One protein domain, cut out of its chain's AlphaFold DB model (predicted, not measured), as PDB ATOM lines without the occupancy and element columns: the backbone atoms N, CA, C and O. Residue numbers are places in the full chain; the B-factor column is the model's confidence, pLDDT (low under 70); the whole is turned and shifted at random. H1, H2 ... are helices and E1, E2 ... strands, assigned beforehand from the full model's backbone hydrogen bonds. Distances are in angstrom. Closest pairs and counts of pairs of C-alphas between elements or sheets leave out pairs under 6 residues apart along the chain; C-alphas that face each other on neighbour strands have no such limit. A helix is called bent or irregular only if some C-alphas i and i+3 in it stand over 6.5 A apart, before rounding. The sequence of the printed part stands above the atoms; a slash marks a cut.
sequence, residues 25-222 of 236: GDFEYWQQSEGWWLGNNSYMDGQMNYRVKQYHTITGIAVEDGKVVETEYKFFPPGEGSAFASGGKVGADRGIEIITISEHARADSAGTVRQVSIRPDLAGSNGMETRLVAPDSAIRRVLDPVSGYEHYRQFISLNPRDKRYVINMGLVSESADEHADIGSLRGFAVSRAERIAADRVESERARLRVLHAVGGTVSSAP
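What this domain is: This is residues 25 to 222 of the 236 residues of an uncharacterized protein of Parahaliea aestuarii (UniProt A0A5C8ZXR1). The main picture is a closed barrel of ten strands, E1 to E10, each antiparallel to its neighbours round the ring, with the longest helix, H3, lying along its outside over E2 and E3. H1 sits at one end of the barrel, H2 near the other, and the last strand, E11, adds a parallel strand beside E4, not in the ring. The printed part has 198 residues with three named helices and eleven named strands, in the order H1 E1 E2 E3 H2 E4 E5 E6 E7 E8 E9 E10 H3 E11, and the class is mixed, helices and strands. The whole is compact, with a radius of gyration of the C-alphas of 16.7 A, and its outline is rounded, spanning 48 by 47 by 34 A.

Where its parts are: Begin with the barrel at C-alpha 35, at (108.417, 86.303, 94.187), where E1, residues 35 to 45, sets out on its 30.4 A. E2, residues 50 to 64, is the longest strand at 37.4 A; E3 takes residues 67 to 76 over 28.6 A. E4, residues 95 to 106, covers 35.3 A. Then look for the shorter strands E5 at residues 113 to 119, E6 at 128 to 134, E7 at 137 to 143 and E8 at 150 to 157. E9, residues 163 to 171, and E10, residues 185 to 196, measure 25.8 A and 32.3 A. Outside the ring, find H1 at residues 28 to 33 and H2 at residues 80 to 86. H3 begins at C-alpha 198, at (105.210, 93.026, 95.209), and runs 20.3 A to residue 211; it is irregular, with C-alphas 199 and 202 being 7.2 A apart. E11, residues 214 to 220, ends at C-alpha 220, at (119.327, 93.465, 111.961).

How they stand to each other: Two meanders, each strand the antiparallel neighbour of the one before, make up the ring: E1 E2 E3, then E4 to E10. E1 bends by 55 degrees at residue 38 and E2 by 74 degrees at residue 53. In the hairpin E1 and E2, N 37 and O 59 are 2.8 A apart, within hydrogen-bond range. Where the two meanders meet, N 72 of E3 and O 100 of E4 are 2.8 A apart. The hairpin E5 and E6 pairs with N 115 and O 128 at 2.8 A. The ring closes where E10 and E1 run antiparallel at 156 degrees, with N 40 and O 192 at 2.8 A. Beside E4, E3 lies on one side, while E5 and E11 lie on the other side; E11 is parallel to E4 at 27 degrees, with N 99 and O 218 at 2.8 A. H3 is on the barrel, outside it, at a height over the sheet of 8.1 A; it runs along the strands, at 5 degrees to E3 on the local plane, and its closest C-alphas to E3 are Leu 208 and Phe 75, 6.8 A apart. H2, also outside, has a height of 7.0 A and runs slantwise to E3 at 48 degrees on the local plane; the closest C-alphas of H2 and E4 are Ser 82 and Ile 96, 5.3 A apart. H1 is on the barrel, outside it and over none of its strands; the C-alphas of Tyr 29 and Ser 137 in E7 are its closest there, 6.5 A apart. H1, H2 and H3 are apart from one another. Every O i to N i+4 pair is within hydrogen-bond range in H1 and H2, and 8 of 10 are in H3.

The domain as a whole: The two C-alphas farthest apart are those of Glu 178 and Asp 199, at 50.1 A. The printed part has no cut. One link is long, E9 to E10, residues 172 to 184, whose C-alphas lie 18 to 29 A from the mean of the C-alphas. The mean pLDDT of the printed part is 91.8; look for values under 70 at residues 123 to 126 and 173 to 180.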
ATOM      1  N   GLY A  25     118.010  79.658  88.066       93.19
ATOM      2  CA  GLY A  25     116.827  79.997  87.275       93.19
ATOM      3  C   GLY A  25     116.430  78.960  86.218       93.19
ATOM      4  O   GLY A  25     115.339  79.073  85.676       93.19
ATOM      5  N   ASP A  26     117.248  77.939  85.937       93.62
ATOM      6  CA  ASP A  26     116.893  76.861  84.999       93.62
ATOM      7  C   ASP A  26     116.079  75.742  85.678       93.62
ATOM      8  O   ASP A  26     115.463  74.917  85.001       93.62
ATOM      9  N   PHE A  27     116.048  75.701  87.014       95.50
ATOM     10  CA  PHE A  27     115.276  74.712  87.762       95.50
ATOM     11  C   PHE A  27     113.857  75.215  88.011       95.50
ATOM     12  O   PHE A  27     113.653  76.272  88.611       95.50
ATOM     13  N   GLU A  28     112.871  74.401  87.636       96.06
ATOM     14  CA  GLU A  28     111.451  74.728  87.791       96.06
ATOM     15  C   GLU A  28     111.086  75.122  89.234       96.06
ATOM     16  O   GLU A  28     110.349  76.084  89.434       96.06
ATOM     17  N   TYR A  29     111.663  74.466  90.246       97.12
ATOM     18  CA  TYR A  29     111.395  74.791  91.649       97.12
ATOM     19  C   TYR A  29     111.787  76.234  91.989       97.12
ATOM     20  O   TYR A  29     111.040  76.932  92.676       97.12
ATOM     21  N   TRP A  30     112.948  76.695  91.514       97.12
ATOM     22  CA  TRP A  30     113.431  78.047  91.793       97.12
ATOM     23  C   TRP A  30     112.645  79.092  91.004       97.12
ATOM     24  O   TRP A  30     112.239  80.090  91.594       97.12
ATOM     25  N   GLN A  31     112.325  78.814  89.734       95.75
ATOM     26  CA  GLN A  31     111.424  79.654  88.933       95.75
ATOM     27  C   GLN A  31     110.062  79.826  89.613       95.75
ATOM     28  O   GLN A  31     109.510  80.921  89.669       95.75
ATOM     29  N   GLN A  32     109.507  78.736  90.146       96.44
ATOM     30  CA  GLN A  32     108.238  78.783  90.857       96.44
ATOM     31  C   GLN A  32     108.371  79.468  92.218       96.44
ATOM     32  O   GLN A  32     107.445  80.163  92.622       96.44
ATOM     33  N   SER A  33     109.481  79.291  92.935       97.31
ATOM     34  CA  SER A  33     109.685  79.882  94.264       97.31
ATOM     35  C   SER A  33     109.815  81.402  94.227       97.31
ATOM     36  O   SER A  33     109.395  82.058  95.179       97.31
ATOM     37  N   GLU A  34     110.390  81.955  93.160       97.50
ATOM     38  CA  GLU A  34     110.649  83.389  93.021       97.50
ATOM     39  C   GLU A  34     109.377  84.234  93.206       97.50
ATOM     40  O   GLU A  34     108.298  83.890  92.718       97.50
ATOM     41  N   GLY A  35     109.498  85.357  93.915       97.75
ATOM     42  CA  GLY A  35     108.417  86.303  94.187       97.75
ATOM     43  C   GLY A  35     107.998  86.353  95.656       97.75
ATOM     44  O   GLY A  35     108.729  85.930  96.550       97.75
ATOM     45  N   TRP A  36     106.815  86.918  95.910       98.56
ATOM     46  CA  TRP A  36     106.307  87.174  97.258       98.56
ATOM     47  C   TRP A  36     105.168  86.231  97.638       98.56
ATOM     48  O   TRP A  36     104.258  85.978  96.848       98.56
ATOM     49  N   TRP A  37     105.200  85.760  98.883       98.56
ATOM     50  CA  TRP A  37     104.283  84.767  99.431       98.56
ATOM     51  C   TRP A  37     103.712  85.230 100.767       98.56
ATOM     52  O   TRP A  37     104.471  85.510 101.689       98.56
ATOM     53  N   LEU A  38     102.387  85.262 100.900       98.56
ATOM     54  CA  LEU A  38     101.684  85.525 102.156       98.56
ATOM     55  C   LEU A  38     101.282  84.197 102.805       98.56
ATOM     56  O   LEU A  38     100.424  83.487 102.285       98.56
ATOM     57  N   GLY A  39     101.914  83.864 103.926       97.88
ATOM     58  CA  GLY A  39     101.750  82.622 104.671       97.88
ATOM     59  C   GLY A  39     100.849  82.736 105.895       97.88
ATOM     60  O   GLY A  39     100.916  83.699 106.658       97.88
ATOM     61  N   ASN A  40     100.054  81.693 106.114       97.88
ATOM     62  CA  ASN A  40      99.389  81.381 107.369       97.88
ATOM     63  C   ASN A  40     100.023  80.114 107.957       97.88
ATOM     64  O   ASN A  40     100.197  79.117 107.251       97.88
ATOM     65  N   ASN A  41     100.387  80.166 109.232       97.50
ATOM     66  CA  ASN A  41     101.251  79.185 109.867       97.50
ATOM     67  C   ASN A  41     100.712  78.800 111.245       97.50
ATOM     68  O   ASN A  41     100.095  79.613 111.931       97.50
ATOM     69  N   SER A  42     101.020  77.583 111.680       94.94
ATOM     70  CA  SER A  42     100.760  77.104 113.041       94.94
ATOM     71  C   SER A  42     101.984  76.378 113.588       94.94
ATOM     72  O   SER A  42     102.776  75.854 112.807       94.94
ATOM     73  N   TYR A  43     102.145  76.359 114.911       92.75
ATOM     74  CA  TYR A  43     103.241  75.670 115.591       92.75
ATOM     75  C   TYR A  43     102.740  74.885 116.808       92.75
ATOM     76  O   TYR A  43     102.028  75.415 117.673       92.75
ATOM     77  N   MET A  44     103.150  73.624 116.868       93.81
ATOM     78  CA  MET A  44     102.910  72.675 117.947       93.81
ATOM     79  C   MET A  44     104.244  72.216 118.542       93.81
ATOM     80  O   MET A  44     105.260  72.192 117.847       93.81
ATOM     81  N   ASP A  45     104.250  71.833 119.815       90.69
ATOM     82  CA  ASP A  45     105.408  71.179 120.435       90.69
ATOM     83  C   ASP A  45     105.476  69.672 120.116       90.69
ATOM     84  O   ASP A  45     104.638  69.134 119.391       90.69
ATOM     85  N   GLY A  46     106.486  68.979 120.649       87.19
ATOM     86  CA  GLY A  46     106.674  67.533 120.480       87.19
ATOM     87  C   GLY A  46     105.538  66.662 121.030       87.19
ATOM     88  O   GLY A  46     105.444  65.490 120.678       87.19
ATOM     89  N   GLN A  47     104.646  67.229 121.849       89.44
ATOM     90  CA  GLN A  47     103.437  66.573 122.359       89.44
ATOM     91  C   GLN A  47     102.187  66.933 121.542       89.44
ATOM     92  O   GLN A  47     101.075  66.577 121.927       89.44
ATOM     93  N   MET A  48     102.354  67.628 120.412       90.44
ATOM     94  CA  MET A  48     101.279  68.096 119.534       90.44
ATOM     95  C   MET A  48     100.327  69.105 120.196       90.44
ATOM     96  O   MET A  48      99.204  69.310 119.728       90.44
ATOM     97  N   ASN A  49     100.773  69.792 121.252       92.81
ATOM     98  CA  ASN A  49     100.028  70.902 121.836       92.81
ATOM     99  C   ASN A  49     100.322  72.189 121.066       92.81
ATOM    100  O   ASN A  49     101.479  72.514 120.792       92.81
ATOM    101  N   TYR A  50      99.284  72.970 120.757       91.25
ATOM    102  CA  TYR A  50      99.467  74.275 120.124       91.25
ATOM    103  C   TYR A  50     100.238  75.224 121.040       91.25
ATOM    104  O   TYR A  50      99.742  75.634 122.089       91.25
ATOM    105  N   ARG A  51     101.415  75.645 120.579       89.62
ATOM    106  CA  ARG A  51     102.181  76.745 121.175       89.62
ATOM    107  C   ARG A  51     101.849  78.067 120.501       89.62
ATOM    108  O   ARG A  51     101.717  79.082 121.171       89.62
ATOM    109  N   VAL A  52     101.629  78.034 119.186       90.19
ATOM    110  CA  VAL A  52     101.099  79.164 118.419       90.19
ATOM    111  C   VAL A  52     100.022  78.632 117.485       90.19
ATOM    112  O   VAL A  52     100.317  77.965 116.493       90.19
ATOM    113  N   LYS A  53      98.754  78.915 117.805       92.12
ATOM    114  CA  LYS A  53      97.615  78.475 116.980       92.12
ATOM    115  C   LYS A  53      97.689  79.047 115.571       92.12
ATOM    116  O   LYS A  53      97.379  78.348 114.612       92.12
ATOM    117  N   GLN A  54      98.096  80.310 115.471       94.75
ATOM    118  CA  GLN A  54      98.191  81.009 114.205       94.75
ATOM    119  C   GLN A  54      99.222  82.135 114.268       94.75
ATOM    120  O   GLN A  54      99.212  82.936 115.199       94.75
ATOM    121  N   TYR A  55     100.073  82.222 113.254       96.56
ATOM    122  CA  TYR A  55     100.922  83.379 112.977       96.56
ATOM    123  C   TYR A  55     101.063  83.547 111.465       96.56
ATOM    124  O   TYR A  55     100.806  82.616 110.695       96.56
ATOM    125  N   HIS A  56     101.432  84.742 111.014       98.38
ATOM    126  CA  HIS A  56     101.521  85.023 109.581       98.38
ATOM    127  C   HIS A  56     102.953  85.288 109.156       98.38
ATOM    128  O   HIS A  56     103.779  85.732 109.954       98.38
ATOM    129  N   THR A  57     103.236  85.017 107.890       98.38
ATOM    130  CA  THR A  57     104.510  85.360 107.269       98.38
ATOM    131  C   THR A  57     104.295  86.074 105.947       98.38
ATOM    132  O   THR A  57     103.318  85.814 105.253       98.38
ATOM    133  N   ILE A  58     105.208  86.965 105.580       98.69
ATOM    134  CA  ILE A  58     105.386  87.400 104.194       98.69
ATOM    135  C   ILE A  58     106.818  87.045 103.808       98.69
ATOM    136  O   ILE A  58     107.753  87.519 104.447       98.69
ATOM    137  N   THR A  59     106.996  86.202 102.797       98.56
ATOM    138  CA  THR A  59     108.313  85.738 102.342       98.56
ATOM    139  C   THR A  59     108.545  86.185 100.907       98.56
ATOM    140  O   THR A  59     107.782  85.812 100.019       98.56
ATOM    141  N   GLY A  60     109.585  86.977 100.679       98.50
ATOM    142  CA  GLY A  60     110.091  87.329  99.357       98.50
ATOM    143  C   GLY A  60     111.287  86.462  99.017       98.50
ATOM    144  O   GLY A  60     112.210  86.373  99.821       98.50
ATOM    145  N   ILE A  61     111.270  85.830  97.849       98.56
ATOM    146  CA  ILE A  61     112.362  85.000  97.338       98.56
ATOM    147  C   ILE A  61     112.852  85.630  96.039       98.56
ATOM    148  O   ILE A  61     112.095  85.715  95.073       98.56
ATOM    149  N   ALA A  62     114.105  86.073  96.022       98.38
ATOM    150  CA  ALA A  62     114.796  86.519  94.818       98.38
ATOM    151  C   ALA A  62     115.795  85.442  94.386       98.38
ATOM    152  O   ALA A  62     116.547  84.926  95.220       98.38
ATOM    153  N   VAL A  63     115.794  85.103  93.097       97.69
ATOM    154  CA  VAL A  63     116.694  84.106  92.511       97.69
ATOM    155  C   VAL A  63     117.600  84.807  91.508       97.69
ATOM    156  O   VAL A  63     117.139  85.389  90.533       97.69
ATOM    157  N   GLU A  64     118.902  84.740  91.748       92.81
ATOM    158  CA  GLU A  64     119.941  85.272  90.868       92.81
ATOM    159  C   GLU A  64     120.864  84.133  90.404       92.81
ATOM    160  O   GLU A  64     120.790  82.997  90.893       92.81
ATOM    161  N   ASP A  65     121.768  84.424  89.467       87.44
ATOM    162  CA  ASP A  65     122.752  83.454  88.983       87.44
ATOM    163  C   ASP A  65     123.659  82.985  90.138       87.44
ATOM    164  O   ASP A  65     124.613  83.647  90.538       87.44
ATOM    165  N   GLY A  66     123.344  81.809  90.689       90.06
ATOM    166  CA  GLY A  66     124.108  81.165  91.757       90.06
ATOM    167  C   GLY A  66     123.760  81.610  93.182       90.06
ATOM    168  O   GLY A  66     124.381  81.102  94.118       90.06
ATOM    169  N   LYS A  67     122.768  82.489  93.375       95.56
ATOM    170  CA  LYS A  67     122.353  82.993  94.694       95.56
ATOM    171  C   LYS A  67     120.829  82.989  94.855       95.56
ATOM    172  O   LYS A  67     120.096  83.256  93.910       95.56
ATOM    173  N   VAL A  68     120.360  82.735  96.075       98.00
ATOM    174  CA  VAL A  68     118.974  82.979  96.501       98.00
ATOM    175  C   VAL A  68     118.991  83.913  97.704       98.00
ATOM    176  O   VAL A  68     119.768  83.705  98.637       98.00
ATOM    177  N   VAL A  69     118.135  84.930  97.701       97.56
ATOM    178  CA  VAL A  69     117.903  85.798  98.862       97.56
ATOM    179  C   VAL A  69     116.462  85.630  99.313       97.56
ATOM    180  O   VAL A  69     115.541  85.839  98.525       97.56
ATOM    181  N   GLU A  70     116.264  85.271 100.579       97.62
ATOM    182  CA  GLU A  70     114.940  85.213 101.196       97.62
ATOM    183  C   GLU A  70     114.803  86.320 102.239       97.62
ATOM    184  O   GLU A  70     115.562  86.357 103.209       97.62
ATOM    185  N   THR A  71     113.810  87.187 102.062       97.88
ATOM    186  CA  THR A  71     113.376  88.163 103.067       97.88
ATOM    187  C   THR A  71     112.076  87.667 103.680       97.88
ATOM    188  O   THR A  71     111.096  87.459 102.972       97.88
ATOM    189  N   GLU A  72     112.042  87.483 104.990       97.62
ATOM    190  CA  GLU A  72     110.895  86.960 105.719       97.62
ATOM    191  C   GLU A  72     110.445  87.947 106.796       97.62
ATOM    192  O   GLU A  72     111.211  88.307 107.685       97.62
ATOM    193  N   TYR A  73     109.178  88.345 106.733       98.31
ATOM    194  CA  TYR A  73     108.479  89.080 107.780       98.31
ATOM    195  C   TYR A  73     107.603  88.093 108.551       98.31
ATOM    196  O   TYR A  73     106.659  87.558 107.971       98.31
ATOM    197  N   LYS A  74     107.885  87.825 109.828       97.44
ATOM    198  CA  LYS A  74     107.040  86.985 110.699       97.44
ATOM    199  C   LYS A  74     106.240  87.849 111.647       97.44
ATOM    200  O   LYS A  74     106.824  88.667 112.341       97.44
ATOM    201  N   PHE A  75     104.941  87.604 111.734       97.88
ATOM    202  CA  PHE A  75     104.025  88.314 112.619       97.88
ATOM    203  C   PHE A  75     103.491  87.337 113.653       97.88
ATOM    204  O   PHE A  75     102.609  86.530 113.337       97.88
ATOM    205  N   PHE A  76     104.056  87.383 114.857       96.31
ATOM    206  CA  PHE A  76     103.581  86.585 115.981       96.31
ATOM    207  C   PHE A  76     102.538  87.366 116.785       96.31
ATOM    208  O   PHE A  76     102.712  88.571 116.989       96.31
ATOM    209  N   PRO A  77     101.478  86.692 117.263       96.56
ATOM    210  CA  PRO A  77     100.497  87.312 118.144       96.56
ATOM    211  C   PRO A  77     101.103  87.626 119.525       96.56
ATOM    212  O   PRO A  77     102.218  87.182 119.832       96.56
ATOM    213  N   PRO A  78     100.370  88.345 120.391       96.38
ATOM    214  CA  PRO A  78     100.719  88.470 121.801       96.38
ATOM    215  C   PRO A  78     101.011  87.118 122.459       96.38
ATOM    216  O   PRO A  78     100.296  86.136 122.239       96.38
ATOM    217  N   GLY A  79     102.073  87.068 123.258       93.25
ATOM    218  CA  GLY A  79     102.453  85.907 124.054       93.25
ATOM    219  C   GLY A  79     103.942  85.859 124.392       93.25
ATOM    220  O   GLY A  79     104.734  86.708 123.981       93.25
ATOM    221  N   GLU A  80     104.341  84.810 125.116       89.81
ATOM    222  CA  GLU A  80     105.728  84.598 125.562       89.81
ATOM    223  C   GLU A  80     106.736  84.572 124.404       89.81
ATOM    224  O   GLU A  80     107.849  85.076 124.539       89.81
ATOM    225  N   GLY A  81     106.336  84.047 123.240       87.31
ATOM    226  CA  GLY A  81     107.177  84.031 122.040       87.31
ATOM    227  C   GLY A  81     107.555  85.432 121.548       87.31
ATOM    228  O   GLY A  81     108.697  85.647 121.145       87.31
ATOM    229  N   SER A  82     106.637  86.399 121.638       91.88
ATOM    230  CA  SER A  82     106.875  87.796 121.246       91.88
ATOM    231  C   SER A  82     107.810  88.507 122.230       91.88
ATOM    232  O   SER A  82     108.758  89.186 121.820       91.88
ATOM    233  N   ALA A  83     107.627  88.270 123.532       90.69
ATOM    234  CA  ALA A  83     108.540  88.758 124.566       90.69
ATOM    235  C   ALA A  83     109.951  88.165 124.398       90.69
ATOM    236  O   ALA A  83     110.938  88.901 124.373       90.69
ATOM    237  N   PHE A  84     110.066  86.852 124.186       89.50
ATOM    238  CA  PHE A  84     111.347  86.188 123.926       89.50
ATOM    239  C   PHE A  84     112.037  86.750 122.673       89.50
ATOM    240  O   PHE A  84     113.189  87.193 122.724       89.50
ATOM    241  N   ALA A  85     111.313  86.816 121.552       89.81
ATOM    242  CA  ALA A  85     111.839  87.296 120.277       89.81
ATOM    243  C   ALA A  85     112.239  88.777 120.298       89.81
ATOM    244  O   ALA A  85     113.058  89.179 119.475       89.81
ATOM    245  N   SER A  86     111.736  89.583 121.236       92.38
ATOM    246  CA  SER A  86     112.148  90.980 121.454       92.38
ATOM    247  C   SER A  86     113.206  91.156 122.554       92.38
ATOM    248  O   SER A  86     113.713  92.261 122.743       92.38
ATOM    249  N   GLY A  87     113.573  90.082 123.265       91.31
ATOM    250  CA  GLY A  87     114.467  90.157 124.423       91.31
ATOM    251  C   GLY A  87     113.834  90.886 125.613       91.31
ATOM    252  O   GLY A  87     114.534  91.582 126.340       91.31
ATOM    253  N   GLY A  88     112.512  90.782 125.764       92.88
ATOM    254  CA  GLY A  88     111.726  91.389 126.841       92.88
ATOM    255  C   GLY A  88     111.339  92.854 126.622       92.88
ATOM    256  O   GLY A  88     110.708  93.441 127.492       92.88
ATOM    257  N   LYS A  89     111.708  93.458 125.485       94.50
ATOM    258  CA  LYS A  89     111.412  94.871 125.183       94.50
ATOM    259  C   LYS A  89     109.966  95.120 124.762       94.50
ATOM    260  O   LYS A  89     109.465  96.220 124.955       94.50
ATOM    261  N   VAL A  90     109.324  94.120 124.167       94.25
ATOM    262  CA  VAL A  90     107.893  94.140 123.858       94.25
ATOM    263  C   VAL A  90     107.192  93.240 124.870       94.25
ATOM    264  O   VAL A  90     107.607  92.095 125.069       94.25
ATOM    265  N   GLY A  91     106.163  93.777 125.528       91.50
ATOM    266  CA  GLY A  91     105.365  93.054 126.516       91.50
ATOM    267  C   GLY A  91     104.648  91.843 125.917       91.50
ATOM    268  O   GLY A  91     104.379  91.785 124.718       91.50
ATOM    269  N   ALA A  92     104.335  90.849 126.753       92.50
ATOM    270  CA  ALA A  92     103.646  89.630 126.316       92.50
ATOM    271  C   ALA A  92     102.187  89.877 125.875       92.50
ATOM    272  O   ALA A  92     101.579  89.019 125.243       92.50
ATOM    273  N   ASP A  93     101.628  91.040 126.191       94.56
ATOM    274  CA  ASP A  93     100.328  91.542 125.745       94.56
ATOM    275  C   ASP A  93     100.351  92.105 124.313       94.56
ATOM    276  O   ASP A  93      99.297  92.392 123.743       94.56
ATOM    277  N   ARG A  94     101.531  92.197 123.689       96.06
ATOM    278  CA  ARG A  94     101.722  92.700 122.325       96.06
ATOM    279  C   ARG A  94     102.399  91.667 121.430       96.06
ATOM    280  O   ARG A  94     103.219  90.859 121.868       96.06
ATOM    281  N   GLY A  95     102.045  91.689 120.147       97.00
ATOM    282  CA  GLY A  95     102.710  90.879 119.132       97.00
ATOM    283  C   GLY A  95     104.049  91.470 118.700       97.00
ATOM    284  O   GLY A  95     104.405  92.594 119.065       97.00
ATOM    285  N   ILE A  96     104.772  90.735 117.859       97.56
ATOM    286  CA  ILE A  96     106.050  91.179 117.294       97.56
ATOM    287  C   ILE A  96     106.109  90.909 115.790       97.56
ATOM    288  O   ILE A  96     105.630  89.876 115.311       97.56
ATOM    289  N   GLU A  97     106.732  91.824 115.049       98.06
ATOM    290  CA  GLU A  97     107.232  91.551 113.703       98.06
ATOM    291  C   GLU A  97     108.721  91.194 113.759       98.06
ATOM    292  O   GLU A  97     109.515  91.898 114.376       98.06
ATOM    293  N   ILE A  98     109.127  90.122 113.086       97.00
ATOM    294  CA  ILE A  98     110.535  89.751 112.926       97.00
ATOM    295  C   ILE A  98     110.879  89.817 111.445       97.00
ATOM    296  O   ILE A  98     110.232  89.151 110.641       97.00
ATOM    297  N   ILE A  99     111.905  90.590 111.101       97.31
ATOM    298  CA  ILE A  99     112.416  90.732 109.739       97.31
ATOM    299  C   ILE A  99     113.722  89.961 109.635       97.31
ATOM    300  O   ILE A  99     114.731  90.383 110.196       97.31
ATOM    301  N   THR A 100     113.708  88.859 108.898       95.12
ATOM    302  CA  THR A 100     114.887  88.033 108.646       95.12
ATOM    303  C   THR A 100     115.274  88.107 107.178       95.12
ATOM    304  O   THR A 100     114.433  87.944 106.304       95.12
ATOM    305  N   ILE A 101     116.556  88.316 106.899       95.19
ATOM    306  CA  ILE A 101     117.136  88.180 105.561       95.19
ATOM    307  C   ILE A 101     118.098  87.001 105.609       95.19
ATOM    308  O   ILE A 101     118.993  86.978 106.455       95.19
ATOM    309  N   SER A 102     117.923  86.040 104.710       94.56
ATOM    310  CA  SER A 102     118.848  84.925 104.524       94.56
ATOM    311  C   SER A 102     119.384  84.902 103.102       94.56
ATOM    312  O   SER A 102     118.644  85.110 102.141       94.56
ATOM    313  N   GLU A 103     120.681  84.662 102.971       95.25
ATOM    314  CA  GLU A 103     121.343  84.510 101.683       95.25
ATOM    315  C   GLU A 103     121.829  83.078 101.537       95.25
ATOM    316  O   GLU A 103     122.397  82.510 102.470       95.25
ATOM    317  N   HIS A 104     121.642  82.513 100.351       96.25
ATOM    318  CA  HIS A 104     122.039  81.157 100.014       96.25
ATOM    319  C   HIS A 104     122.842  81.172  98.719       96.25
ATOM    320  O   HIS A 104     122.490  81.883  97.781       96.25
ATOM    321  N   ALA A 105     123.900  80.376  98.655       96.19
ATOM    322  CA  ALA A 105     124.693  80.160  97.456       96.19
ATOM    323  C   ALA A 105     124.413  78.770  96.887       96.19
ATOM    324  O   ALA A 105     124.188  77.810  97.629       96.19
ATOM    325  N   ARG A 106     124.460  78.650  95.561       95.44
ATOM    326  CA  ARG A 106     124.423  77.361  94.868       95.44
ATOM    327  C   ARG A 106     125.569  76.476  95.356       95.44
ATOM    328  O   ARG A 106     126.723  76.894  95.374       95.44
ATOM    329  N   ALA A 107     125.232  75.252  95.739       94.81
ATOM    330  CA  ALA A 107     126.175  74.273  96.263       94.81
ATOM    331  C   ALA A 107     126.601  73.240  95.211       94.81
ATOM    332  O   ALA A 107     127.692  72.685  95.314       94.81
ATOM    333  N   ASP A 108     125.753  72.967  94.216       94.06
ATOM    334  CA  ASP A 108     126.010  71.961  93.185       94.06
ATOM    335  C   ASP A 108     125.244  72.227  91.874       94.06
ATOM    336  O   ASP A 108     124.457  73.170  91.743       94.06
ATOM    337  N   SER A 109     125.468  71.360  90.883       93.25
ATOM    338  CA  SER A 109     124.789  71.384  89.585       93.25
ATOM    339  C   SER A 109     123.383  70.778  89.579       93.25
ATOM    340  O   SER A 109     122.730  70.798  88.537       93.25
ATOM    341  N   ALA A 110     122.900  70.275  90.718       94.88
ATOM    342  CA  ALA A 110     121.548  69.744  90.894       94.88
ATOM    343  C   ALA A 110     120.564  70.797  91.437       94.88
ATOM    344  O   ALA A 110     119.400  70.483  91.687       94.88
ATOM    345  N   GLY A 111     121.019  72.042  91.608       94.81
ATOM    346  CA  GLY A 111     120.190  73.151  92.076       94.81
ATOM    347  C   GLY A 111     120.087  73.231  93.597       94.81
ATOM    348  O   GLY A 111     119.242  73.972  94.100       94.81
ATOM    349  N   THR A 112     120.930  72.500  94.338       96.56
ATOM    350  CA  THR A 112     121.028  72.634  95.795       96.56
ATOM    351  C   THR A 112     121.585  74.010  96.147       96.56
ATOM    352  O   THR A 112     122.537  74.481  95.517       96.56
ATOM    353  N   VAL A 113     121.043  74.638  97.190       96.88
ATOM    354  CA  VAL A 113     121.601  75.867  97.774       96.88
ATOM    355  C   VAL A 113     121.926  75.670  99.250       96.88
ATOM    356  O   VAL A 113     121.254  74.909  99.951       96.88
ATOM    357  N   ARG A 114     122.958  76.366  99.724       95.88
ATOM    358  CA  ARG A 114     123.381  76.404 101.123       95.88
ATOM    359  C   ARG A 114     123.402  77.829 101.624       95.88
ATOM    360  O   ARG A 114     123.860  78.726 100.922       95.88
ATOM    361  N   GLN A 115     122.938  78.015 102.844       94.69
ATOM    362  CA  GLN A 115     122.954  79.300 103.509       94.69
ATOM    363  C   GLN A 115     124.388  79.799 103.685       94.69
ATOM    364  O   GLN A 115     125.268  79.085 104.163       94.69
ATOM    365  N   VAL A 116     124.584  81.052 103.305       93.25
ATOM    366  CA  VAL A 116     125.802  81.837 103.495       93.25
ATOM    367  C   VAL A 116     125.642  82.749 104.705       93.25
ATOM    368  O   VAL A 116     126.578  82.913 105.481       93.25
ATOM    369  N   SER A 117     124.460  83.344 104.873       91.44
ATOM    370  CA  SER A 117     124.186  84.272 105.965       91.44
ATOM    371  C   SER A 117     122.710  84.277 106.363       91.44
ATOM    372  O   SER A 117     121.823  83.929 105.577       91.44
ATOM    373  N   ILE A 118     122.445  84.676 107.605       91.50
ATOM    374  CA  ILE A 118     121.113  84.980 108.124       91.50
ATOM    375  C   ILE A 118     121.207  86.115 109.134       91.50
ATOM    376  O   ILE A 118     122.130  86.164 109.944       91.50
ATOM    377  N   ARG A 119     120.259  87.049 109.070       92.06
ATOM    378  CA  ARG A 119     120.221  88.208 109.964       92.06
ATOM    379  C   ARG A 119     118.784  88.692 110.221       92.06
ATOM    380  O   ARG A 119     118.046  88.843 109.249       92.06
ATOM    381  N   PRO A 120     118.380  88.951 111.479       89.62
ATOM    382  CA  PRO A 120     119.053  88.500 112.693       89.62
ATOM    383  C   PRO A 120     119.007  86.977 112.774       89.62
ATOM    384  O   PRO A 120     117.996  86.357 112.436       89.62
ATOM    385  N   ASP A 121     120.091  86.375 113.255       82.25
ATOM    386  CA  ASP A 121     120.071  84.974 113.652       82.25
ATOM    387  C   ASP A 121     119.500  84.864 115.069       82.25
ATOM    388  O   ASP A 121     120.181  85.126 116.059       82.25
ATOM    389  N   LEU A 122     118.210  84.540 115.173       74.69
ATOM    390  CA  LEU A 122     117.537  84.411 116.471       74.69
ATOM    391  C   LEU A 122     117.716  83.036 117.118       74.69
ATOM    392  O   LEU A 122     117.430  82.892 118.304       74.69
ATOM    393  N   ALA A 123     118.122  82.028 116.351       66.12
ATOM    394  CA  ALA A 123     118.053  80.628 116.766       66.12
ATOM    395  C   ALA A 123     119.352  79.855 116.496       66.12
ATOM    396  O   ALA A 123     119.333  78.629 116.537       66.12
ATOM    397  N   GLY A 124     120.456  80.540 116.179       65.25
ATOM    398  CA  GLY A 124     121.691  79.875 115.763       65.25
ATOM    399  C   GLY A 124     121.490  79.066 114.481       65.25
ATOM    400  O   GLY A 124     122.101  78.014 114.315       65.25
ATOM    401  N   SER A 125     120.576  79.500 113.609       65.50
ATOM    402  CA  SER A 125     120.087  78.752 112.442       65.50
ATOM    403  C   SER A 125     121.065  78.790 111.268       65.50
ATOM    404  O   SER A 125     120.653  78.992 110.123       65.50
ATOM    405  N   ASN A 126     122.351  78.621 111.564       69.50
ATOM    406  CA  ASN A 126     123.407  78.453 110.580       69.50
ATOM    407  C   ASN A 126     123.307  77.064 109.935       69.50
ATOM    408  O   ASN A 126     122.716  76.148 110.496       69.50
ATOM    409  N   GLY A 127     123.867  76.903 108.739       84.81
ATOM    410  CA  GLY A 127     123.931  75.602 108.075       84.81
ATOM    411  C   GLY A 127     122.627  75.142 107.419       84.81
ATOM    412  O   GLY A 127     122.395  73.934 107.326       84.81
ATOM    413  N   MET A 128     121.766  76.056 106.948       93.00
ATOM    414  CA  MET A 128     120.623  75.622 106.137       93.00
ATOM    415  C   MET A 128     121.070  75.084 104.771       93.00
ATOM    416  O   MET A 128     121.880  75.698 104.078       93.00
ATOM    417  N   GLU A 129     120.481  73.975 104.338       95.69
ATOM    418  CA  GLU A 129     120.651  73.416 102.994       95.69
ATOM    419  C   GLU A 129     119.278  73.115 102.397       95.69
ATOM    420  O   GLU A 129     118.465  72.448 103.033       95.69
ATOM    421  N   THR A 130     119.013  73.585 101.178       97.62
ATOM    422  CA  THR A 130     117.789  73.261 100.430       97.62
ATOM    423  C   THR A 130     118.150  72.424  99.214       97.62
ATOM    424  O   THR A 130     118.850  72.900  98.321       97.62
ATOM    425  N   ARG A 131     117.652  71.187  99.174       98.00
ATOM    426  CA  ARG A 131     117.861  70.227  98.090       98.00
ATOM    427  C   ARG A 131     116.555  69.969  97.349       98.00
ATOM    428  O   ARG A 131     115.537  69.663  97.968       98.00
ATOM    429  N   LEU A 132     116.609  70.032  96.023       97.75
ATOM    430  CA  LEU A 132     115.469  69.717  95.167       97.75
ATOM    431  C   LEU A 132     115.210  68.205  95.178       97.75
ATOM    432  O   LEU A 132     116.146  67.408  95.076       97.75
ATOM    433  N   VAL A 133     113.945  67.809  95.316       97.38
ATOM    434  CA  VAL A 133     113.524  66.395  95.260       97.38
ATOM    435  C   VAL A 133     112.557  66.118  94.114       97.38
ATOM    436  O   VAL A 133     112.454  64.980  93.664       97.38
ATOM    437  N   ALA A 134     111.888  67.158  93.617       96.94
ATOM    438  CA  ALA A 134     111.054  67.144  92.423       96.94
ATOM    439  C   ALA A 134     111.048  68.554  91.793       96.94
ATOM    440  O   ALA A 134     111.499  69.504  92.439       96.94
ATOM    441  N   PRO A 135     110.520  68.729  90.567       96.69
ATOM    442  CA  PRO A 135     110.425  70.047  89.936       96.69
ATOM    443  C   PRO A 135     109.621  71.082  90.739       96.69
ATOM    444  O   PRO A 135     109.853  72.272  90.589       96.69
ATOM    445  N   ASP A 136     108.707  70.649  91.608       96.81
ATOM    446  CA  ASP A 136     107.839  71.504  92.427       96.81
ATOM    447  C   ASP A 136     108.102  71.374  93.937       96.81
ATOM    448  O   ASP A 136     107.365  71.948  94.741       96.81
ATOM    449  N   SER A 137     109.118  70.602  94.343       97.88
ATOM    450  CA  SER A 137     109.303  70.231  95.746       97.88
ATOM    451  C   SER A 137     110.768  70.161  96.170       97.88
ATOM    452  O   SER A 137     111.642  69.691  95.434       97.88
ATOM    453  N   ALA A 138     111.033  70.558  97.412       98.31
ATOM    454  CA  ALA A 138     112.361  70.542  98.009       98.31
ATOM    455  C   ALA A 138     112.329  70.070  99.466       98.31
ATOM    456  O   ALA A 138     111.319  70.182 100.165       98.31
ATOM    457  N   ILE A 139     113.473  69.575  99.933       98.06
ATOM    458  CA  ILE A 139     113.745  69.359 101.351       98.06
ATOM    459  C   ILE A 139     114.727  70.432 101.806       98.06
ATOM    460  O   ILE A 139     115.820  70.545 101.251       98.06
ATOM    461  N   ARG A 140     114.356  71.191 102.838       96.75
ATOM    462  CA  ARG A 140     115.271  72.084 103.551       96.75
ATOM    463  C   ARG A 140     115.661  71.467 104.884       96.75
ATOM    464  O   ARG A 140     114.812  70.981 105.622       96.75
ATOM    465  N   ARG A 141     116.945  71.503 105.202       94.12
ATOM    466  CA  ARG A 141     117.499  71.044 106.474       94.12
ATOM    467  C   ARG A 141     118.185  72.205 107.157       94.12
ATOM    468  O   ARG A 141     118.757  73.043 106.469       94.12
ATOM    469  N   VAL A 142     118.129  72.244 108.479       90.62
ATOM    470  CA  VAL A 142     118.921  73.163 109.303       90.62
ATOM    471  C   VAL A 142     119.835  72.300 110.148       90.62
ATOM    472  O   VAL A 142     119.345  71.497 110.945       90.62
ATOM    473  N   LEU A 143     121.136  72.412 109.915       85.88
ATOM    474  CA  LEU A 143     122.148  71.596 110.571       85.88
ATOM    475  C   LEU A 143     122.770  72.365 111.725       85.88
ATOM    476  O   LEU A 143     123.034  73.555 111.610       85.88
ATOM    477  N   ASP A 144     123.052  71.672 112.816       80.25
ATOM    478  CA  ASP A 144     123.919  72.211 113.845       80.25
ATOM    479  C   ASP A 144     125.340  72.353 113.275       80.25
ATOM    480  O   ASP A 144     125.882  71.372 112.756       80.25
ATOM    481  N   PRO A 145     125.968  73.536 113.333       74.38
ATOM    482  CA  PRO A 145     127.288  73.730 112.743       74.38
ATOM    483  C   PRO A 145     128.407  73.008 113.507       74.38
ATOM    484  O   PRO A 145     129.483  72.817 112.941       74.38
ATOM    485  N   VAL A 146     128.185  72.620 114.770       79.56
ATOM    486  CA  VAL A 146     129.178  71.942 115.614       79.56
ATOM    487  C   VAL A 146     129.008  70.428 115.530       79.56
ATOM    488  O   VAL A 146     129.962  69.718 115.218       79.56
ATOM    489  N   SER A 147     127.804  69.924 115.794       80.38
ATOM    490  CA  SER A 147     127.518  68.487 115.844       80.38
ATOM    491  C   SER A 147     127.120  67.890 114.491       80.38
ATOM    492  O   SER A 147     127.230  66.681 114.297       80.38
ATOM    493  N   GLY A 148     126.663  68.712 113.540       81.31
ATOM    494  CA  GLY A 148     126.167  68.268 112.235       81.31
ATOM    495  C   GLY A 148     124.773  67.630 112.273       81.31
ATOM    496  O   GLY A 148     124.269  67.220 111.225       81.31
ATOM    497  N   TYR A 149     124.139  67.539 113.446       83.81
ATOM    498  CA  TYR A 149     122.789  66.995 113.581       83.81
ATOM    499  C   TYR A 149     121.734  67.946 113.017       83.81
ATOM    500  O   TYR A 149     121.871  69.166 113.049       83.81
ATOM    501  N   GLU A 150     120.640  67.391 112.501       86.31
ATOM    502  CA  GLU A 150     119.527  68.192 111.992       86.31
ATOM    503  C   GLU A 150     118.708  68.765 113.158       86.31
ATOM    504  O   GLU A 150     118.111  68.013 113.921       86.31
ATOM    505  N   HIS A 151     118.632  70.094 113.270       86.06
ATOM    506  CA  HIS A 151     117.693  70.801 114.157       86.06
ATOM    507  C   HIS A 151     116.289  70.864 113.562       86.06
ATOM    508  O   HIS A 151     115.293  70.894 114.287       86.06
ATOM    509  N   TYR A 152     116.209  70.947 112.234       89.44
ATOM    510  CA  TYR A 152     114.950  71.028 111.509       89.44
ATOM    511  C   TYR A 152     115.046  70.305 110.172       89.44
ATOM    512  O   TYR A 152     116.045  70.423 109.456       89.44
ATOM    513  N   ARG A 153     113.950  69.648 109.795       93.50
ATOM    514  CA  ARG A 153     113.716  69.128 108.450       93.50
ATOM    515  C   ARG A 153     112.385  69.643 107.931       93.50
ATOM    516  O   ARG A 153     111.344  69.453 108.553       93.50
ATOM    517  N   GLN A 154     112.428  70.272 106.770       95.81
ATOM    518  CA  GLN A 154     111.280  70.878 106.125       95.81
ATOM    519  C   GLN A 154     111.030  70.231 104.772       95.81
ATOM    520  O   GLN A 154     111.957  70.081 103.979       95.81
ATOM    521  N   PHE A 155     109.776  69.901 104.494       97.81
ATOM    522  CA  PHE A 155     109.315  69.596 103.146       97.81
ATOM    523  C   PHE A 155     108.565  70.809 102.601       97.81
ATOM    524  O   PHE A 155     107.661  71.322 103.263       97.81
ATOM    525  N   ILE A 156     108.955  71.268 101.415       98.06
ATOM    526  CA  ILE A 156     108.372  72.420 100.727       98.06
ATOM    527  C   ILE A 156     107.771  71.918  99.418       98.06
ATOM    528  O   ILE A 156     108.467  71.258  98.652       98.06
ATOM    529  N   SER A 157     106.510  72.260  99.153       97.69
ATOM    530  CA  SER A 157     105.823  71.958  97.894       97.69
ATOM    531  C   SER A 157     105.157  73.205  97.318       97.69
ATOM    532  O   SER A 157     104.554  73.989  98.055       97.69
ATOM    533  N   LEU A 158     105.258  73.372  96.002       95.31
ATOM    534  CA  LEU A 158     104.718  74.486  95.218       95.31
ATOM    535  C   LEU A 158     103.570  74.035  94.300       95.31
ATOM    536  O   LEU A 158     103.391  74.565  93.207       95.31
ATOM    537  N   ASN A 159     102.820  73.008  94.707       87.88
ATOM    538  CA  ASN A 159     101.753  72.424  93.899       87.88
ATOM    539  C   ASN A 159     100.366  72.703  94.512       87.88
ATOM    540  O   ASN A 159     100.070  72.182  95.594       87.88
ATOM    541  N   PRO A 160      99.495  73.500  93.857       87.12
ATOM    542  CA  PRO A 160      99.687  74.201  92.572       87.12
ATOM    543  C   PRO A 160     100.608  75.438  92.677       87.12
ATOM    544  O   PRO A 160     100.817  75.947  93.770       87.12
ATOM    545  N   ARG A 161     101.113  75.952  91.536       86.50
ATOM    546  CA  ARG A 161     102.176  76.994  91.428       86.50
ATOM    547  C   ARG A 161     101.908  78.332  92.145       86.50
ATOM    548  O   ARG A 161     102.817  79.153  92.307       86.50
ATOM    549  N   ASP A 162     100.658  78.607  92.507       91.31
ATOM    550  CA  ASP A 162     100.221  79.796  93.246       91.31
ATOM    551  C   ASP A 162     100.107  79.556  94.762       91.31
ATOM    552  O   ASP A 162      99.797  80.486  95.517       91.31
ATOM    553  N   LYS A 163     100.374  78.327  95.213       94.88
ATOM    554  CA  LYS A 163     100.399  77.908  96.611       94.88
ATOM    555  C   LYS A 163     101.778  77.386  96.976       94.88
ATOM    556  O   LYS A 163     102.458  76.743  96.186       94.88
ATOM    557  N   ARG A 164     102.162  77.629  98.220       97.06
ATOM    558  CA  ARG A 164     103.374  77.082  98.820       97.06
ATOM    559  C   ARG A 164     103.015  76.447 100.149       97.06
ATOM    560  O   ARG A 164     102.551  77.134 101.057       97.06
ATOM    561  N   TYR A 165     103.232  75.148 100.266       97.50
ATOM    562  CA  TYR A 165     103.033  74.398 101.498       97.50
ATOM    563  C   TYR A 165     104.383  74.073 102.111       97.50
ATOM    564  O   TYR A 165     105.295  73.635 101.410       97.50
ATOM    565  N   VAL A 166     104.509  74.286 103.417       97.00
ATOM    566  CA  VAL A 166     105.701  73.892 104.167       97.00
ATOM    567  C   VAL A 166     105.269  73.084 105.372       97.00
ATOM    568  O   VAL A 166     104.411  73.510 106.143       97.00
ATOM    569  N   ILE A 167     105.887  71.924 105.537       96.25
ATOM    570  CA  ILE A 167     105.834  71.152 106.772       96.25
ATOM    571  C   ILE A 167     107.221  71.233 107.382       96.25
ATOM    572  O   ILE A 167     108.189  70.877 106.718       96.25
ATOM    573  N   ASN A 168     107.323  71.700 108.620       94.62
ATOM    574  CA  ASN A 168     108.577  71.817 109.351       94.62
ATOM    575  C   ASN A 168     108.548  70.912 110.583       94.62
ATOM    576  O   ASN A 168     107.714  71.092 111.468       94.62
ATOM    577  N   MET A 169     109.472  69.961 110.640       93.38
ATOM    578  CA  MET A 169     109.703  69.091 111.785       93.38
ATOM    579  C   MET A 169     110.953  69.580 112.511       93.38
ATOM    580  O   MET A 169     112.061  69.470 111.988       93.38
ATOM    581  N   GLY A 170     110.769  70.135 113.707       89.75
ATOM    582  CA  GLY A 170     111.859  70.413 114.631       89.75
ATOM    583  C   GLY A 170     112.291  69.126 115.317       89.75
ATOM    584  O   GLY A 170     111.453  68.401 115.850       89.75
ATOM    585  N   LEU A 171     113.589  68.860 115.315       87.25
ATOM    586  CA  LEU A 171     114.190  67.656 115.870       87.25
ATOM    587  C   LEU A 171     115.065  68.021 117.071       87.25
ATOM    588  O   LEU A 171     115.628  69.117 117.140       87.25
ATOM    589  N   VAL A 172     115.166  67.102 118.023       81.50
ATOM    590  CA  VAL A 172     116.171  67.166 119.087       81.50
ATOM    591  C   VAL A 172     117.526  66.830 118.466       81.50
ATOM    592  O   VAL A 172     117.728  65.722 117.983       81.50
ATOM    593  N   SER A 173     118.439  67.792 118.440       69.38
ATOM    594  CA  SER A 173     119.795  67.648 117.885       69.38
ATOM    595  C   SER A 173     120.869  67.554 118.974       69.38
ATOM    596  O   SER A 173     121.915  66.960 118.741       69.38
ATOM    597  N   GLU A 174     120.586  68.074 120.172       68.38
ATOM    598  CA  GLU A 174     121.434  68.006 121.365       68.38
ATOM    599  C   GLU A 174     120.536  67.727 122.583       68.38
ATOM    600  O   GLU A 174     119.547  68.434 122.793       68.38
ATOM    601  N   SER A 175     120.819  66.680 123.372       56.84
ATOM    602  CA  SER A 175     119.986  66.335 124.535       56.84
ATOM    603  C   SER A 175     120.520  66.999 125.810       56.84
ATOM    604  O   SER A 175     121.466  66.513 126.429       56.84
ATOM    605  N   ALA A 176     119.895  68.101 126.228       50.47
ATOM    606  CA  ALA A 176     119.976  68.574 127.617       50.47
ATOM    607  C   ALA A 176     118.912  67.910 128.519       50.47
ATOM    608  O   ALA A 176     118.967  68.041 129.738       50.47
ATOM    609  N   ASP A 177     117.947  67.220 127.907       54.69
ATOM    610  CA  ASP A 177     116.852  66.509 128.557       54.69
ATOM    611  C   ASP A 177     117.159  65.005 128.557       54.69
ATOM    612  O   ASP A 177     117.381  64.411 127.501       54.69
ATOM    613  N   GLU A 178     117.190  64.396 129.742       54.31
ATOM    614  CA  GLU A 178     117.480  62.971 129.944       54.31
ATOM    615  C   GLU A 178     116.391  62.035 129.388       54.31
ATOM    616  O   GLU A 178     116.577  60.817 129.353       54.31
ATOM    617  N   HIS A 179     115.259  62.584 128.938       60.72
ATOM    618  CA  HIS A 179     114.112  61.817 128.456       60.72
ATOM    619  C   HIS A 179     113.868  61.901 126.942       60.72
ATOM    620  O   HIS A 179     112.920  61.278 126.459       60.72
ATOM    621  N   ALA A 180     114.682  62.643 126.181       68.69
ATOM    622  CA  ALA A 180     114.484  62.824 124.743       68.69
ATOM    623  C   ALA A 180     115.683  62.336 123.916       68.69
ATOM    624  O   ALA A 180     116.777  62.898 123.984       68.69
ATOM    625  N   ASP A 181     115.448  61.333 123.065       80.19
ATOM    626  CA  ASP A 181     116.458  60.837 122.130       80.19
ATOM    627  C   ASP A 181     116.738  61.862 121.021       80.19
ATOM    628  O   ASP A 181     115.826  62.540 120.533       80.19
ATOM    629  N   ILE A 182     117.990  61.923 120.555       77.81
ATOM    630  CA  ILE A 182     118.348  62.665 119.338       77.81
ATOM    631  C   ILE A 182     117.473  62.174 118.175       77.81
ATOM    632  O   ILE A 182     117.303  60.975 117.957       77.81
ATOM    633  N   GLY A 183     116.912  63.111 117.415       73.94
ATOM    634  CA  GLY A 183     115.961  62.845 116.337       73.94
ATOM    635  C   GLY A 183     114.498  62.783 116.786       73.94
ATOM    636  O   GLY A 183     113.618  62.721 115.927       73.94
ATOM    637  N   SER A 184     114.212  62.857 118.091       85.31
ATOM    638  CA  SER A 184     112.839  62.995 118.591       85.31
ATOM    639  C   SER A 184     112.202  64.299 118.110       85.31
ATOM    640  O   SER A 184     112.879  65.314 117.925       85.31
ATOM    641  N   LEU A 185     110.878  64.287 117.931       87.75
ATOM    642  CA  LEU A 185     110.120  65.472 117.539       87.75
ATOM    643  C   LEU A 185     110.141  66.506 118.676       87.75
ATOM    644  O   LEU A 185     109.520  66.309 119.716       87.75
ATOM    645  N   ARG A 186     110.821  67.634 118.459       89.56
ATOM    646  CA  ARG A 186     110.798  68.807 119.351       89.56
ATOM    647  C   ARG A 186     109.566  69.674 119.106       89.56
ATOM    648  O   ARG A 186     109.032  70.284 120.029       89.56
ATOM    649  N   GLY A 187     109.134  69.756 117.853       91.25
ATOM    650  CA  GLY A 187     107.988  70.560 117.462       91.25
ATOM    651  C   GLY A 187     107.650  70.408 115.992       91.25
ATOM    652  O   GLY A 187     108.424  69.866 115.202       91.25
ATOM    653  N   PHE A 188     106.479  70.899 115.623       93.50
ATOM    654  CA  PHE A 188     105.899  70.711 114.307       93.50
ATOM    655  C   PHE A 188     105.204  71.992 113.859       93.50
ATOM    656  O   PHE A 188     104.419  72.570 114.608       93.50
ATOM    657  N   ALA A 189     105.477  72.441 112.638       94.69
ATOM    658  CA  ALA A 189     104.771  73.562 112.037       94.69
ATOM    659  C   ALA A 189     104.244  73.213 110.650       94.69
ATOM    660  O   ALA A 189     104.898  72.521 109.868       94.69
ATOM    661  N   VAL A 190     103.064  73.747 110.347       95.62
ATOM    662  CA  VAL A 190     102.449  73.676 109.021       95.62
ATOM    663  C   VAL A 190     102.180  75.084 108.546       95.62
ATOM    664  O   VAL A 190     101.592  75.894 109.270       95.62
ATOM    665  N   SER A 191     102.575  75.334 107.308       96.75
ATOM    666  CA  SER A 191     102.418  76.604 106.626       96.75
ATOM    667  C   SER A 191     101.712  76.395 105.300       96.75
ATOM    668  O   SER A 191     102.059  75.503 104.524       96.75
ATOM    669  N   ARG A 192     100.764  77.278 105.008       97.38
ATOM    670  CA  ARG A 192     100.215  77.481 103.669       97.38
ATOM    671  C   ARG A 192     100.437  78.934 103.304       97.38
ATOM    672  O   ARG A 192      99.998  79.811 104.039       97.38
ATOM    673  N   ALA A 193     101.043  79.177 102.156       98.06
ATOM    674  CA  ALA A 193     101.202  80.507 101.607       98.06
ATOM    675  C   ALA A 193     100.613  80.621 100.207       98.06
ATOM    676  O   ALA A 193     100.510  79.639  99.471       98.06
ATOM    677  N   GLU A 194     100.219  81.838  99.860       97.81
ATOM    678  CA  GLU A 194      99.697  82.201  98.548       97.81
ATOM    679  C   GLU A 194     100.552  83.302  97.947       97.81
ATOM    680  O   GLU A 194     101.076  84.155  98.668       97.81
ATOM    681  N   ARG A 195     100.692  83.294  96.625       97.62
ATOM    682  CA  ARG A 195     101.440  84.336  95.928       97.62
ATOM    683  C   ARG A 195     100.746  85.694  96.066       97.62
ATOM    684  O   ARG A 195      99.534  85.799  95.881       97.62
ATOM    685  N   ILE A 196     101.524  86.740  96.326       97.81
ATOM    686  CA  ILE A 196     101.064  88.133  96.313       97.81
ATOM    687  C   ILE A 196     101.933  88.976  95.377       97.81
ATOM    688  O   ILE A 196     103.085  88.646  95.103       97.81
ATOM    689  N   ALA A 197     101.367  90.070  94.870       97.88
ATOM    690  CA  ALA A 197     102.114  91.044  94.085       97.88
ATOM    691  C   ALA A 197     103.046  91.872  94.989       97.88
ATOM    692  O   ALA A 197     102.735  92.113  96.157       97.88
ATOM    693  N   ALA A 198     104.190  92.300  94.449       98.06
ATOM    694  CA  ALA A 198     105.210  93.026  95.209       98.06
ATOM    695  C   ALA A 198     104.698  94.371  95.762       98.06
ATOM    696  O   ALA A 198     105.016  94.741  96.887       98.06
ATOM    697  N   ASP A 199     103.853  95.070  95.003       98.19
ATOM    698  CA  ASP A 199     103.219  96.333  95.401       98.19
ATOM    699  C   ASP A 199     102.231  96.184  96.571       98.19
ATOM    700  O   ASP A 199     101.937  97.157  97.266       98.19
ATOM    701  N   ARG A 200     101.759  94.962  96.851       98.38
ATOM    702  CA  ARG A 200     100.884  94.669  97.993       98.38
ATOM    703  C   ARG A 200     101.630  94.417  99.296       98.38
ATOM    704  O   ARG A 200     100.987  94.466 100.346       98.38
ATOM    705  N   VAL A 201     102.939  94.159  99.263       98.44
ATOM    706  CA  VAL A 201     103.712  93.718 100.439       98.44
ATOM    707  C   VAL A 201     103.530  94.666 101.620       98.44
ATOM    708  O   VAL A 201     103.097  94.223 102.678       98.44
ATOM    709  N   GLU A 202     103.753  95.969 101.445       98.38
ATOM    710  CA  GLU A 202     103.643  96.926 102.557       98.38
ATOM    711  C   GLU A 202     102.211  97.067 103.091       98.38
ATOM    712  O   GLU A 202     102.009  97.145 104.303       98.38
ATOM    713  N   SER A 203     101.200  97.016 102.218       98.44
ATOM    714  CA  SER A 203      99.798  97.046 102.654       98.44
ATOM    715  C   SER A 203      99.416  95.807 103.476       98.44
ATOM    716  O   SER A 203      98.729  95.923 104.492       98.44
ATOM    717  N   GLU A 204      99.917  94.626 103.099       98.62
ATOM    718  CA  GLU A 204      99.708  93.396 103.866       98.62
ATOM    719  C   GLU A 204     100.505  93.408 105.170       98.62
ATOM    720  O   GLU A 204      99.966  93.018 106.204       98.62
ATOM    721  N   ARG A 205     101.745  93.917 105.168       98.31
ATOM    722  CA  ARG A 205     102.531  94.112 106.397       98.31
ATOM    723  C   ARG A 205     101.786  95.014 107.380       98.31
ATOM    724  O   ARG A 205     101.624  94.637 108.537       98.31
ATOM    725  N   ALA A 206     101.264  96.155 106.928       98.25
ATOM    726  CA  ALA A 206     100.474  97.058 107.766       98.25
ATOM    727  C   ALA A 206      99.223  96.370 108.336       98.25
ATOM    728  O   ALA A 206      98.979  96.424 109.543       98.25
ATOM    729  N   ARG A 207      98.468  95.646 107.499       98.38
ATOM    730  CA  ARG A 207      97.290  94.881 107.937       98.38
ATOM    731  C   ARG A 207      97.647  93.822 108.985       98.38
ATOM    732  O   ARG A 207      96.920  93.664 109.964       98.38
ATOM    733  N   LEU A 208      98.746  93.092 108.793       98.50
ATOM    734  CA  LEU A 208      99.191  92.047 109.717       98.50
ATOM    735  C   LEU A 208      99.711  92.613 111.040       98.50
ATOM    736  O   LEU A 208      99.452  92.009 112.079       98.50
ATOM    737  N   ARG A 209     100.368  93.777 111.033       98.12
ATOM    738  CA  ARG A 209     100.752  94.473 112.273       98.12
ATOM    739  C   ARG A 209      99.541  94.776 113.146       98.12
ATOM    740  O   ARG A 209      99.578  94.497 114.340       98.12
ATOM    741  N   VAL A 210      98.459  95.274 112.545       97.56
ATOM    742  CA  VAL A 210      97.191  95.517 113.252       97.56
ATOM    743  C   VAL A 210      96.585  94.202 113.744       97.56
ATOM    744  O   VAL A 210      96.251  94.086 114.918       97.56
ATOM    745  N   LEU A 211      96.488  93.190 112.871       97.44
ATOM    746  CA  LEU A 211      95.893  91.890 113.206       97.44
ATOM    747  C   LEU A 211      96.566  91.211 114.409       97.44
ATOM    748  O   LEU A 211      95.881  90.581 115.209       97.44
ATOM    749  N   HIS A 212      97.890  91.325 114.526       96.94
ATOM    750  CA  HIS A 212      98.673  90.709 115.605       96.94
ATOM    751  C   HIS A 212      99.004  91.672 116.746       96.94
ATOM    752  O   HIS A 212      99.828  91.330 117.587       96.94
ATOM    753  N   ALA A 213      98.392  92.862 116.788       96.62
ATOM    754  CA  ALA A 213      98.671  93.887 117.797       96.62
ATOM    755  C   ALA A 213     100.182  94.128 117.994       96.62
ATOM    756  O   ALA A 213     100.689  94.165 119.121       96.62
ATOM    757  N   VAL A 214     100.926  94.225 116.887       97.50
ATOM    758  CA  VAL A 214     102.387  94.331 116.907       97.50
ATOM    759  C   VAL A 214     102.805  95.575 117.692       97.50
ATOM    760  O   VAL A 214     102.379  96.686 117.386       97.50
ATOM    761  N   GLY A 215     103.611  95.374 118.735       97.06
ATOM    762  CA  GLY A 215     104.173  96.436 119.578       97.06
ATOM    763  C   GLY A 215     105.628  96.769 119.250       97.06
ATOM    764  O   GLY A 215     106.216  97.643 119.872       97.06
ATOM    765  N   GLY A 216     106.235  96.072 118.289       97.06
ATOM    766  CA  GLY A 216     107.588  96.371 117.851       97.06
ATOM    767  C   GLY A 216     108.077  95.484 116.716       97.06
ATOM    768  O   GLY A 216     107.429  94.511 116.321       97.06
ATOM    769  N   THR A 217     109.252  95.822 116.203       97.62
ATOM    770  CA  THR A 217     109.932  95.090 115.139       97.62
ATOM    771  C   THR A 217     111.321  94.665 115.582       97.62
ATOM    772  O   THR A 217     112.084  95.450 116.143       97.62
ATOM    773  N   VAL A 218     111.667  93.421 115.281       96.50
ATOM    774  CA  VAL A 218     113.007  92.860 115.428       96.50
ATOM    775  C   VAL A 218     113.629  92.765 114.045       96.50
ATOM    776  O   VAL A 218     113.051  92.167 113.140       96.50
ATOM    777  N   SER A 219     114.815  93.331 113.873       95.62
ATOM    778  CA  SER A 219     115.564  93.263 112.618       95.62
ATOM    779  C   SER A 219     117.067  93.216 112.896       95.62
ATOM    780  O   SER A 219     117.493  93.044 114.043       95.62
ATOM    781  N   SER A 220     117.879  93.304 111.845       91.81
ATOM    782  CA  SER A 220     119.327  93.465 111.961       91.81
ATOM    783  C   SER A 220     119.788  94.690 111.196       91.81
ATOM    784  O   SER A 220     119.362  94.925 110.064       91.81
ATOM    785  N   ALA A 221     120.732  95.411 111.788       82.69
ATOM    786  CA  ALA A 221     121.552  96.371 111.077       82.69
ATOM    787  C   ALA A 221     122.451  95.663 110.034       82.69
ATOM    788  O   ALA A 221     122.613  94.435 110.070       82.69
ATOM    789  N   PRO A 222     123.039  96.404 109.073       78.25
ATOM    790  CA  PRO A 222     123.889  95.818 108.033       78.25
ATOM    791  C   PRO A 222     125.080  95.009 108.563       78.25
ATOM    792  O   PRO A 222     125.485  94.050 107.911       78.25
TER     793      PRO A 222